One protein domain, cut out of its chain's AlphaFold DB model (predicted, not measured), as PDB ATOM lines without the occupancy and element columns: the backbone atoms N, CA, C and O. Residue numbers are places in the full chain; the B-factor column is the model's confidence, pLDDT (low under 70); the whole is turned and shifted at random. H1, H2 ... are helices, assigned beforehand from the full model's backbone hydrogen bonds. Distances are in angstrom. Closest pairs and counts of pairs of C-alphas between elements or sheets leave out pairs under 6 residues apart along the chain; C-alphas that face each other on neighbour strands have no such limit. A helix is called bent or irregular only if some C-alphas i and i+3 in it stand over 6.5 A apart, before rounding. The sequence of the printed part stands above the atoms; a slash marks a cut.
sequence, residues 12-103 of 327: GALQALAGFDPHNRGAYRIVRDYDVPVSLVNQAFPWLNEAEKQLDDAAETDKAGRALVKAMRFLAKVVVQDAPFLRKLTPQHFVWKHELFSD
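Overview. This is residues 12 to 103 of the 327 residues of an uncharacterized protein of Cryptococcus amylolentus CBS 6039 (UniProt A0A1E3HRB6). A long, kinked helix, H4, is the spine: H3 folds back along its first part as a helical hairpin, H2 crosses its middle, small H5 and H6 follow its end, and H1 touches no helix. The printed part has 92 residues with six named helices, H1 to H6 in order, and no named strand: all helix. It is loose, radius of gyration of the C-alphas 16.9 A, spanning 47 by 36 by 20 A.

Along the chain. H1, residues 12 to 17, begins at C-alpha (13.302, 12.955, -28.602). H2 is residues 38 to 44; H3, 47 to 57. H4, residues 63 to 89, 38.1 A long, is irregular, C-alphas 81 and 84 being 7.2 A apart. H5 is residues 94 to 97; H6, 99 to 102, ends at C-alpha (42.454, -8.706, -13.192).

Arrangement. H3 touches H4 at a shallow tilt of 18 degrees, opposite ways, closest C-alphas Leu 48 and Val 69, 6.5 A; H4 does so with residues 65 to 73 alone. H2 touches H4, about perpendicular at 87 degrees, closest C-alphas Val 41 and Lys 77, 5.4 A; H4 does so with residues 73 to 80 alone. Every O i to N i+4 pair is within hydrogen-bond range in H1, H2 and H3; in H4, 21 of 23.

Size, cuts and confidence. The printed part has no cut. The H1 to H2 link is long, 20 residues; residues 25 to 27 have pLDDT under 70.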
ATOM      1  N   GLY A  12      12.625  12.437 -27.408       80.50
ATOM      2  CA  GLY A  12      13.302  12.955 -28.602       80.50
ATOM      3  C   GLY A  12      14.430  13.932 -28.257       80.50
ATOM      4  O   GLY A  12      15.490  13.867 -28.860       80.50
ATOM      5  N   ALA A  13      14.256  14.772 -27.231       83.69
ATOM      6  CA  ALA A  13      15.330  15.654 -26.781       83.69
ATOM      7  C   ALA A  13      16.472  14.869 -26.122       83.69
ATOM      8  O   ALA A  13      17.629  15.171 -26.375       83.69
ATOM      9  N   LEU A  14      16.166  13.839 -25.325       84.31
ATOM     10  CA  LEU A  14      17.197  12.973 -24.733       84.31
ATOM     11  C   LEU A  14      17.998  12.220 -25.801       84.31
ATOM     12  O   LEU A  14      19.212  12.119 -25.689       84.31
ATOM     13  N   GLN A  15      17.328  11.727 -26.844       83.38
ATOM     14  CA  GLN A  15      17.983  11.074 -27.978       83.38
ATOM     15  C   GLN A  15      18.895  12.045 -28.726       83.38
ATOM     16  O   GLN A  15      20.066  11.735 -28.909       83.38
ATOM     17  N   ALA A  16      18.387  13.234 -29.063       85.06
ATOM     18  CA  ALA A  16      19.171  14.273 -29.723       85.06
ATOM     19  C   ALA A  16      20.393  14.698 -28.889       85.06
ATOM     20  O   ALA A  16      21.492  14.803 -29.425       85.06
ATOM     21  N   LEU A  17      20.233  14.878 -27.571       86.88
ATOM     22  CA  LEU A  17      21.338  15.195 -26.655       86.88
ATOM     23  C   LEU A  17      22.370  14.067 -26.554       86.88
ATOM     24  O   LEU A  17      23.552  14.335 -26.374       86.88
ATOM     25  N   ALA A  18      21.934  12.816 -26.680       84.62
ATOM     26  CA  ALA A  18      22.814  11.654 -26.720       84.62
ATOM     27  C   ALA A  18      23.428  11.399 -28.114       84.62
ATOM     28  O   ALA A  18      24.119  10.400 -28.296       84.62
ATOM     29  N   GLY A  19      23.193  12.286 -29.091       85.88
ATOM     30  CA  GLY A  19      23.745  12.195 -30.446       85.88
ATOM     31  C   GLY A  19      22.969  11.283 -31.402       85.88
ATOM     32  O   GLY A  19      23.457  10.993 -32.491       85.88
ATOM     33  N   PHE A  20      21.772  10.828 -31.025       84.50
ATOM     34  CA  PHE A  20      20.905  10.011 -31.877       84.50
ATOM     35  C   PHE A  20      19.895  10.869 -32.649       84.50
ATOM     36  O   PHE A  20      19.411  11.880 -32.141       84.50
ATOM     37  N   ASP A  21      19.510  10.427 -33.850       82.31
ATOM     38  CA  ASP A  21      18.464  11.086 -34.639       82.31
ATOM     39  C   ASP A  21      17.076  10.909 -33.974       82.31
ATOM     40  O   ASP A  21      16.564   9.785 -33.905       82.31
ATOM     41  N   PRO A  22      16.427  11.996 -33.508       77.25
ATOM     42  CA  PRO A  22      15.129  11.930 -32.836       77.25
ATOM     43  C   PRO A  22      13.963  11.562 -33.769       77.25
ATOM     44  O   PRO A  22      12.872  11.220 -33.296       77.25
ATOM     45  N   HIS A  23      14.152  11.647 -35.087       75.62
ATOM     46  CA  HIS A  23      13.142  11.293 -36.082       75.62
ATOM     47  C   HIS A  23      13.198   9.814 -36.468       75.62
ATOM     48  O   HIS A  23      12.183   9.260 -36.908       75.62
ATOM     49  N   ASN A  24      14.327   9.149 -36.220       72.12
ATOM     50  CA  ASN A  24      14.509   7.737 -36.505       72.12
ATOM     51  C   ASN A  24      13.946   6.858 -35.371       72.12
ATOM     52  O   ASN A  24      14.631   6.434 -34.433       72.12
ATOM     53  N   ARG A  25      12.632   6.609 -35.431       61.19
ATOM     54  CA  ARG A  25      11.905   5.823 -34.424       61.19
ATOM     55  C   ARG A  25      12.260   4.337 -34.526       61.19
ATOM     56  O   ARG A  25      11.562   3.587 -35.196       61.19
ATOM     57  N   GLY A  26      13.287   3.919 -33.788       60.56
ATOM     58  CA  GLY A  26      13.636   2.506 -33.585       60.56
ATOM     59  C   GLY A  26      15.076   2.126 -33.925       60.56
ATOM     60  O   GLY A  26      15.442   0.986 -33.682       60.56
ATOM     61  N   ALA A  27      15.891   3.054 -34.434       63.78
ATOM     62  CA  ALA A  27      17.247   2.750 -34.906       63.78
ATOM     63  C   ALA A  27      18.375   3.318 -34.026       63.78
ATOM     64  O   ALA A  27      19.482   3.541 -34.509       63.78
ATOM     65  N   TYR A  28      18.122   3.581 -32.742       70.50
ATOM     66  CA  TYR A  28      19.209   3.902 -31.815       70.50
ATOM     67  C   TYR A  28      19.741   2.597 -31.223       70.50
ATOM     68  O   TYR A  28      19.034   1.882 -30.518       70.50
ATOM     69  N   ARG A  29      20.993   2.277 -31.550       75.56
ATOM     70  CA  ARG A  29      21.702   1.101 -31.051       75.56
ATOM     71  C   ARG A  29      22.952   1.562 -30.323       75.56
ATOM     72  O   ARG A  29      23.759   2.305 -30.876       75.56
ATOM     73  N   ILE A  30      23.117   1.099 -29.093       82.06
ATOM     74  CA  ILE A  30      24.359   1.262 -28.347       82.06
ATOM     75  C   ILE A  30      25.144  -0.028 -28.562       82.06
ATOM     76  O   ILE A  30      24.751  -1.077 -28.072       82.06
ATOM     77  N   VAL A  31      26.225   0.037 -29.344       80.69
ATOM     78  CA  VAL A  31      27.031  -1.151 -29.698       80.69
ATOM     79  C   VAL A  31      27.569  -1.855 -28.453       80.69
ATOM     80  O   VAL A  31      27.655  -3.068 -28.434       80.69
ATOM     81  N   ARG A  32      27.870  -1.089 -27.404       83.06
ATOM     82  CA  ARG A  32      28.406  -1.576 -26.129       83.06
ATOM     83  C   ARG A  32      27.349  -2.040 -25.120       83.06
ATOM     84  O   ARG A  32      27.668  -2.182 -23.946       83.06
ATOM     85  N   ASP A  33      26.088  -2.196 -25.520       86.94
ATOM     86  CA  ASP A  33      25.017  -2.627 -24.611       86.94
ATOM     87  C   ASP A  33      25.047  -4.135 -24.357       86.94
ATOM     88  O   ASP A  33      24.361  -4.903 -25.025       86.94
ATOM     89  N   TYR A  34      25.886  -4.537 -23.399       85.44
ATOM     90  CA  TYR A  34      26.108  -5.926 -23.006       85.44
ATOM     91  C   TYR A  34      25.667  -6.188 -21.569       85.44
ATOM     92  O   TYR A  34      25.807  -5.337 -20.683       85.44
ATOM     93  N   ASP A  35      25.180  -7.402 -21.320       90.75
ATOM     94  CA  ASP A  35      24.820  -7.827 -19.974       90.75
ATOM     95  C   ASP A  35      26.069  -8.035 -19.117       90.75
ATOM     96  O   ASP A  35      26.905  -8.905 -19.362       90.75
ATOM     97  N   VAL A  36      26.188  -7.201 -18.086       93.19
ATOM     98  CA  VAL A  36      27.297  -7.237 -17.137       93.19
ATOM     99  C   VAL A  36      26.979  -8.226 -16.011       93.19
ATOM    100  O   VAL A  36      25.924  -8.098 -15.379       93.19
ATOM    101  N   PRO A  37      27.889  -9.162 -15.686       94.44
ATOM    102  CA  PRO A  37      27.758 -10.024 -14.517       94.44
ATOM    103  C   PRO A  37      27.573  -9.229 -13.217       94.44
ATOM    104  O   PRO A  37      28.352  -8.330 -12.897       94.44
ATOM    105  N   VAL A  38      26.569  -9.604 -12.418       91.94
ATOM    106  CA  VAL A  38      26.246  -8.926 -11.147       91.94
ATOM    107  C   VAL A  38      27.421  -8.965 -10.162       91.94
ATOM    108  O   VAL A  38      27.622  -8.010  -9.413       91.94
ATOM    109  N   SER A  39      28.231 -10.027 -10.192       93.38
ATOM    110  CA  SER A  39      29.457 -10.136  -9.392       93.38
ATOM    111  C   SER A  39      30.426  -8.983  -9.663       93.38
ATOM    112  O   SER A  39      30.905  -8.365  -8.716       93.38
ATOM    113  N   LEU A  40      30.645  -8.630 -10.933       94.31
ATOM    114  CA  LEU A  40      31.531  -7.532 -11.325       94.31
ATOM    115  C   LEU A  40      30.952  -6.168 -10.938       94.31
ATOM    116  O   LEU A  40      31.673  -5.300 -10.452       94.31
ATOM    117  N   VAL A  41      29.634  -5.987 -11.075       93.19
ATOM    118  CA  VAL A  41      28.952  -4.760 -10.619       93.19
ATOM    119  C   VAL A  41      29.128  -4.570  -9.108       93.19
ATOM    120  O   VAL A  41      29.405  -3.462  -8.648       93.19
ATOM    121  N   ASN A  42      29.013  -5.653  -8.335       92.25
ATOM    122  CA  ASN A  42      29.209  -5.634  -6.887       92.25
ATOM    123  C   ASN A  42      30.668  -5.359  -6.494       92.25
ATOM    124  O   ASN A  42      30.900  -4.713  -5.479       92.25
ATOM    125  N   GLN A  43      31.641  -5.820  -7.282       93.06
ATOM    126  CA  GLN A  43      33.058  -5.519  -7.057       93.06
ATOM    127  C   GLN A  43      33.421  -4.071  -7.416       93.06
ATOM    128  O   GLN A  43      34.344  -3.520  -6.823       93.06
ATOM    129  N   ALA A  44      32.712  -3.445  -8.362       92.69
ATOM    130  CA  ALA A  44      33.004  -2.077  -8.787       92.69
ATOM    131  C   ALA A  44      32.743  -1.061  -7.666       92.69
ATOM    132  O   ALA A  44      33.592  -0.211  -7.406       92.69
ATOM    133  N   PHE A  45      31.609  -1.181  -6.964       92.38
ATOM    134  CA  PHE A  45      31.277  -0.371  -5.783       92.38
ATOM    135  C   PHE A  45      30.798  -1.260  -4.615       92.38
ATOM    136  O   PHE A  45      29.594  -1.333  -4.351       92.38
ATOM    137  N   PRO A  46      31.719  -1.903  -3.867       91.81
ATOM    138  CA  PRO A  46      31.372  -2.887  -2.834       91.81
ATOM    139  C   PRO A  46      30.492  -2.339  -1.706       91.81
ATOM    140  O   PRO A  46      29.641  -3.051  -1.171       91.81
ATOM    141  N   TRP A  47      30.661  -1.056  -1.375       94.00
ATOM    142  CA  TRP A  47      29.922  -0.366  -0.314       94.00
ATOM    143  C   TRP A  47      28.413  -0.274  -0.580       94.00
ATOM    144  O   TRP A  47      27.645  -0.081   0.360       94.00
ATOM    145  N   LEU A  48      27.965  -0.441  -1.832       94.00
ATOM    146  CA  LEU A  48      26.543  -0.369  -2.173       94.00
ATOM    147  C   LEU A  48      25.726  -1.479  -1.515       94.00
ATOM    148  O   LEU A  48      24.590  -1.228  -1.135       94.00
ATOM    149  N   ASN A  49      26.294  -2.675  -1.344       91.62
ATOM    150  CA  ASN A  49      25.576  -3.781  -0.705       91.62
ATOM    151  C   ASN A  49      25.259  -3.463   0.762       91.62
ATOM    152  O   ASN A  49      24.156  -3.721   1.233       91.62
ATOM    153  N   GLU A  50      26.217  -2.860   1.465       92.62
ATOM    154  CA  GLU A  50      26.031  -2.439   2.852       92.62
ATOM    155  C   GLU A  50      25.078  -1.239   2.942       92.62
ATOM    156  O   GLU A  50      24.192  -1.218   3.791       92.62
ATOM    157  N   ALA A  51      25.185  -0.274   2.023       92.50
ATOM    158  CA  ALA A  51      24.279   0.872   1.976       92.50
ATOM    159  C   ALA A  51      22.818   0.466   1.703       92.50
ATOM    160  O   ALA A  51      21.905   1.035   2.300       92.50
ATOM    161  N   GLU A  52      22.576  -0.519   0.831       91.62
ATOM    162  CA  GLU A  52      21.233  -1.078   0.612       91.62
ATOM    163  C   GLU A  52      20.682  -1.711   1.878       91.62
ATOM    164  O   GLU A  52      19.563  -1.395   2.278       91.62
ATOM    165  N   LYS A  53      21.495  -2.535   2.541       91.94
ATOM    166  CA  LYS A  53      21.108  -3.187   3.787       91.94
ATOM    167  C   LYS A  53      20.751  -2.170   4.873       91.94
ATOM    168  O   LYS A  53      19.694  -2.274   5.482       91.94
ATOM    169  N   GLN A  54      21.575  -1.140   5.060       92.50
ATOM    170  CA  GLN A  54      21.309  -0.073   6.030       92.50
ATOM    171  C   GLN A  54      20.010   0.687   5.733       92.50
ATOM    172  O   GLN A  54      19.287   1.055   6.655       92.50
ATOM    173  N   LEU A  55      19.694   0.912   4.455       91.94
ATOM    174  CA  LEU A  55      18.448   1.559   4.044       91.94
ATOM    175  C   LEU A  55      17.222   0.651   4.206       91.94
ATOM    176  O   LEU A  55      16.119   1.168   4.398       91.94
ATOM    177  N   ASP A  56      17.390  -0.666   4.087       90.00
ATOM    178  CA  ASP A  56      16.338  -1.667   4.296       90.00
ATOM    179  C   ASP A  56      16.043  -1.915   5.776       90.00
ATOM    180  O   ASP A  56      14.874  -2.043   6.138       90.00
ATOM    181  N   ASP A  57      17.069  -1.882   6.623       90.19
ATOM    182  CA  ASP A  57      16.947  -2.038   8.076       90.19
ATOM    183  C   ASP A  57      16.484  -0.741   8.777       90.19
ATOM    184  O   ASP A  57      16.130  -0.750   9.960       90.19
ATOM    185  N   ALA A  58      16.471   0.395   8.070       85.81
ATOM    186  CA  ALA A  58      16.065   1.682   8.623       85.81
ATOM    187  C   ALA A  58      14.562   1.727   8.953       85.81
ATOM    188  O   ALA A  58      13.704   1.423   8.123       85.81
ATOM    189  N   ALA A  59      14.236   2.205  10.160       75.69
ATOM    190  CA  ALA A  59      12.852   2.393  10.600       75.69
ATOM    191  C   ALA A  59      12.092   3.440   9.760       75.69
ATOM    192  O   ALA A  59      10.874   3.350   9.600       75.69
ATOM    193  N   GLU A  60      12.807   4.424   9.208       83.69
ATOM    194  CA  GLU A  60      12.248   5.457   8.341       83.69
ATOM    195  C   GLU A  60      12.652   5.246   6.879       83.69
ATOM    196  O   GLU A  60      13.784   4.893   6.553       83.69
ATOM    197  N   THR A  61      11.716   5.501   5.961       87.00
ATOM    198  CA  THR A  61      11.973   5.353   4.525       87.00
ATOM    199  C   THR A  61      12.738   6.556   3.968       87.00
ATOM    200  O   THR A  61      12.132   7.549   3.554       87.00
ATOM    201  N   ASP A  62      14.061   6.435   3.844       91.38
ATOM    202  CA  ASP A  62      14.869   7.389   3.079       91.38
ATOM    203  C   ASP A  62      14.731   7.149   1.562       91.38
ATOM    204  O   ASP A  62      15.390   6.306   0.943       91.38
ATOM    205  N   LYS A  63      13.842   7.923   0.933       90.06
ATOM    206  CA  LYS A  63      13.612   7.876  -0.520       90.06
ATOM    207  C   LYS A  63      14.808   8.389  -1.323       90.06
ATOM    208  O   LYS A  63      15.018   7.914  -2.440       90.06
ATOM    209  N   ALA A  64      15.550   9.363  -0.798       92.88
ATOM    210  CA  ALA A  64      16.676   9.967  -1.502       92.88
ATOM    211  C   ALA A  64      17.879   9.020  -1.493       92.88
ATOM    212  O   ALA A  64      18.442   8.762  -2.557       92.88
ATOM    213  N   GLY A  65      18.189   8.418  -0.342       93.44
ATOM    214  CA  GLY A  65      19.211   7.381  -0.207       93.44
ATOM    215  C   GLY A  65      18.946   6.196  -1.133       93.44
ATOM    216  O   GLY A  65      19.810   5.820  -1.923       93.44
ATOM    217  N   ARG A  66      17.710   5.680  -1.157       93.06
ATOM    218  CA  ARG A  66      17.319   4.590  -2.074       93.06
ATOM    219  C   ARG A  66      17.472   4.968  -3.549       93.06
ATOM    220  O   ARG A  66      17.935   4.157  -4.351       93.06
ATOM    221  N   ALA A  67      17.097   6.191  -3.926       93.38
ATOM    222  CA  ALA A  67      17.268   6.675  -5.294       93.38
ATOM    223  C   ALA A  67      18.751   6.827  -5.674       93.38
ATOM    224  O   ALA A  67      19.132   6.449  -6.783       93.38
ATOM    225  N   LEU A  68      19.582   7.332  -4.756       94.62
ATOM    226  CA  LEU A  68      21.022   7.477  -4.947       94.62
ATOM    227  C   LEU A  68      21.696   6.116  -5.115       94.62
ATOM    228  O   LEU A  68      22.414   5.916  -6.087       94.62
ATOM    229  N   VAL A  69      21.425   5.165  -4.224       94.69
ATOM    230  CA  VAL A  69      21.998   3.814  -4.288       94.69
ATOM    231  C   VAL A  69      21.606   3.111  -5.588       94.69
ATOM    232  O   VAL A  69      22.463   2.553  -6.277       94.69
ATOM    233  N   LYS A  70      20.344   3.247  -6.013       94.38
ATOM    234  CA  LYS A  70      19.888   2.747  -7.316       94.38
ATOM    235  C   LYS A  70      20.635   3.395  -8.488       94.38
ATOM    236  O   LYS A  70      21.002   2.699  -9.435       94.38
ATOM    237  N   ALA A  71      20.865   4.708  -8.440       95.31
ATOM    238  CA  ALA A  71      21.641   5.414  -9.458       95.31
ATOM    239  C   ALA A  71      23.112   4.965  -9.466       95.31
ATOM    240  O   ALA A  71      23.670   4.728 -10.534       95.31
ATOM    241  N   MET A  72      23.718   4.772  -8.295       95.94
ATOM    242  CA  MET A  72      25.098   4.306  -8.167       95.94
ATOM    243  C   MET A  72      25.276   2.866  -8.656       95.94
ATOM    244  O   MET A  72      26.258   2.593  -9.340       95.94
ATOM    245  N   ARG A  73      24.316   1.960  -8.415       94.69
ATOM    246  CA  ARG A  73      24.323   0.617  -9.028       94.69
ATOM    247  C   ARG A  73      24.245   0.681 -10.549       94.69
ATOM    248  O   ARG A  73      24.941  -0.065 -11.235       94.69
ATOM    249  N   PHE A  74      23.409   1.568 -11.083       94.81
ATOM    250  CA  PHE A  74      23.332   1.771 -12.525       94.81
ATOM    251  C   PHE A  74      24.665   2.288 -13.086       94.81
ATOM    252  O   PHE A  74      25.150   1.760 -14.082       94.81
ATOM    253  N   LEU A  75      25.304   3.251 -12.416       95.12
ATOM    254  CA  LEU A  75      26.624   3.748 -12.810       95.12
ATOM    255  C   LEU A  75      27.715   2.675 -12.695       95.12
ATOM    256  O   LEU A  75      28.543   2.583 -13.594       95.12
ATOM    257  N   ALA A  76      27.691   1.829 -11.660       94.94
ATOM    258  CA  ALA A  76      28.602   0.687 -11.537       94.94
ATOM    259  C   ALA A  76      28.498  -0.239 -12.751       94.94
ATOM    260  O   ALA A  76      29.517  -0.605 -13.338       94.94
ATOM    261  N   LYS A  77      27.265  -0.565 -13.170       95.31
ATOM    262  CA  LYS A  77      27.023  -1.340 -14.392       95.31
ATOM    263  C   LYS A  77      27.658  -0.653 -15.599       95.31
ATOM    264  O   LYS A  77      28.421  -1.299 -16.302       95.31
ATOM    265  N   VAL A  78      27.381   0.635 -15.812       94.81
ATOM    266  CA  VAL A  78      27.900   1.394 -16.966       94.81
ATOM    267  C   VAL A  78      29.432   1.443 -16.979       94.81
ATOM    268  O   VAL A  78      30.036   1.276 -18.033       94.81
ATOM    269  N   VAL A  79      30.076   1.622 -15.821       94.06
ATOM    270  CA  VAL A  79      31.545   1.633 -15.718       94.06
ATOM    271  C   VAL A  79      32.137   0.296 -16.160       94.06
ATOM    272  O   VAL A  79      33.061   0.287 -16.967       94.06
ATOM    273  N   VAL A  80      31.605  -0.826 -15.664       95.44
ATOM    274  CA  VAL A  80      32.095  -2.164 -16.040       95.44
ATOM    275  C   VAL A  80      31.762  -2.485 -17.500       95.44
ATOM    276  O   VAL A  80      32.585  -3.066 -18.200       95.44
ATOM    277  N   GLN A  81      30.588  -2.064 -17.971       95.62
ATOM    278  CA  GLN A  81      30.121  -2.253 -19.342       95.62
ATOM    279  C   GLN A  81      31.028  -1.579 -20.378       95.62
ATOM    280  O   GLN A  81      31.363  -2.171 -21.403       95.62
ATOM    281  N   ASP A  82      31.446  -0.342 -20.105       94.69
ATOM    282  CA  ASP A  82      32.254   0.448 -21.034       94.69
ATOM    283  C   ASP A  82      33.767   0.177 -20.870       94.69
ATOM    284  O   ASP A  82      34.559   0.529 -21.753       94.69
ATOM    285  N   ALA A  83      34.184  -0.479 -19.780       95.50
ATOM    286  CA  ALA A  83      35.587  -0.731 -19.457       95.50
ATOM    287  C   ALA A  83      36.388  -1.461 -20.555       95.50
ATOM    288  O   ALA A  83      37.467  -0.958 -20.872       95.50
ATOM    289  N   PRO A  84      35.898  -2.536 -21.212       95.50
ATOM    290  CA  PRO A  84      36.628  -3.202 -22.301       95.50
ATOM    291  C   PRO A  84      37.066  -2.242 -23.415       95.50
ATOM    292  O   PRO A  84      38.205  -2.255 -23.893       95.50
ATOM    293  N   PHE A  85      36.162  -1.341 -23.803       94.31
ATOM    294  CA  PHE A  85      36.385  -0.377 -24.877       94.31
ATOM    295  C   PHE A  85      37.307   0.759 -24.427       94.31
ATOM    296  O   PHE A  85      38.211   1.161 -25.163       94.31
ATOM    297  N   LEU A  86      37.117   1.253 -23.200       94.69
ATOM    298  CA  LEU A  86      37.959   2.298 -22.619       94.69
ATOM    299  C   LEU A  86      39.387   1.808 -22.356       94.69
ATOM    300  O   LEU A  86      40.332   2.567 -22.579       94.69
ATOM    301  N   ARG A  87      39.562   0.547 -21.949       95.12
ATOM    302  CA  ARG A  87      40.868  -0.091 -21.759       95.12
ATOM    303  C   ARG A  87      41.611  -0.240 -23.081       95.12
ATOM    304  O   ARG A  87      42.795   0.078 -23.135       95.12
ATOM    305  N   LYS A  88      40.917  -0.619 -24.162       93.81
ATOM    306  CA  LYS A  88      41.486  -0.644 -25.524       93.81
ATOM    307  C   LYS A  88      41.925   0.750 -25.985       93.81
ATOM    308  O   LYS A  88      42.983   0.883 -26.593       93.81
ATOM    309  N   LEU A  89      41.139   1.786 -25.677       94.56
ATOM    310  CA  LEU A  89      41.442   3.172 -26.050       94.56
ATOM    311  C   LEU A  89      42.570   3.791 -25.209       94.56
ATOM    312  O   LEU A  89      43.370   4.570 -25.721       94.56
ATOM    313  N   THR A  90      42.631   3.470 -23.915       95.69
ATOM    314  CA  THR A  90      43.549   4.095 -22.950       95.69
ATOM    315  C   THR A  90      44.234   3.059 -22.052       95.69
ATOM    316  O   THR A  90      44.081   3.099 -20.831       95.69
ATOM    317  N   PRO A  91      45.045   2.140 -22.603       95.00
ATOM    318  CA  PRO A  91      45.558   0.980 -21.863       95.00
ATOM    319  C   PRO A  91      46.469   1.341 -20.682       95.00
ATOM    320  O   PRO A  91      46.655   0.534 -19.777       95.00
ATOM    321  N   GLN A  92      47.020   2.558 -20.656       95.25
ATOM    322  CA  GLN A  92      47.903   3.029 -19.583       95.25
ATOM    323  C   GLN A  92      47.166   3.691 -18.407       95.25
ATOM    324  O   GLN A  92      47.808   4.103 -17.438       95.25
ATOM    325  N   HIS A  93      45.838   3.831 -18.468       96.25
ATOM    326  CA  HIS A  93      45.086   4.494 -17.405       96.25
ATOM    327  C   HIS A  93      45.198   3.720 -16.080       96.25
ATOM    328  O   HIS A  93      45.090   2.494 -16.038       96.25
ATOM    329  N   PHE A  94      45.400   4.434 -14.968       96.38
ATOM    330  CA  PHE A  94      45.671   3.816 -13.662       96.38
ATOM    331  C   PHE A  94      44.516   2.950 -13.147       96.38
ATOM    332  O   PHE A  94      44.751   2.018 -12.383       96.38
ATOM    333  N   VAL A  95      43.282   3.242 -13.575       95.12
ATOM    334  CA  VAL A  95      42.080   2.505 -13.160       95.12
ATOM    335  C   VAL A  95      42.179   1.011 -13.492       95.12
ATOM    336  O   VAL A  95      41.711   0.195 -12.709       95.12
ATOM    337  N   TRP A  96      42.887   0.633 -14.566       95.62
ATOM    338  CA  TRP A  96      43.060  -0.767 -14.983       95.62
ATOM    339  C   TRP A  96      43.970  -1.584 -14.063       95.62
ATOM    340  O   TRP A  96      44.054  -2.798 -14.217       95.62
ATOM    341  N   LYS A  97      44.656  -0.938 -13.112       94.81
ATOM    342  CA  LYS A  97      45.435  -1.616 -12.063       94.81
ATOM    343  C   LYS A  97      44.557  -2.134 -10.922       94.81
ATOM    344  O   LYS A  97      45.058  -2.840 -10.055       94.81
ATOM    345  N   HIS A  98      43.282  -1.747 -10.884       94.56
ATOM    346  CA  HIS A  98      42.337  -2.220  -9.882       94.56
ATOM    347  C   HIS A  98      42.075  -3.728 -10.041       94.56
ATOM    348  O   HIS A  98      41.971  -4.225 -11.163       94.56
ATOM    349  N   GLU A  99      41.920  -4.439  -8.921       94.12
ATOM    350  CA  GLU A  99      41.800  -5.907  -8.870       94.12
ATOM    351  C   GLU A  99      40.649  -6.447  -9.727       94.12
ATOM    352  O   GLU A  99      40.814  -7.460 -10.401       94.12
ATOM    353  N   LEU A 100      39.533  -5.711  -9.794       95.12
ATOM    354  CA  LEU A 100      38.388  -6.012 -10.669       95.12
ATOM    355  C   LEU A 100      38.804  -6.319 -12.116       95.12
ATOM    356  O   LEU A 100      38.272  -7.242 -12.716       95.12
ATOM    357  N   PHE A 101      39.760  -5.573 -12.682       95.88
ATOM    358  CA  PHE A 101      40.177  -5.739 -14.084       95.88
ATOM    359  C   PHE A 101      41.199  -6.863 -14.297       95.88
ATOM    360  O   PHE A 101      41.613  -7.125 -15.430       95.88
ATOM    361  N   SER A 102      41.623  -7.500 -13.204       94.81
ATOM    362  CA  SER A 102      42.454  -8.706 -13.192       94.81
ATOM    363  C   SER A 102      41.653  -9.955 -12.800       94.81
ATOM    364  O   SER A 102      42.196 -11.056 -12.869       94.81
ATOM    365  N   ASP A 103      40.383  -9.804 -12.402       95.75
ATOM    366  CA  ASP A 103      39.488 -10.917 -12.081       95.75
ATOM    367  C   ASP A 103      39.261 -11.785 -13.339       95.75
ATOM    368  O   ASP A 103      38.908 -11.243 -14.395       95.75
TER     369      ASP A 103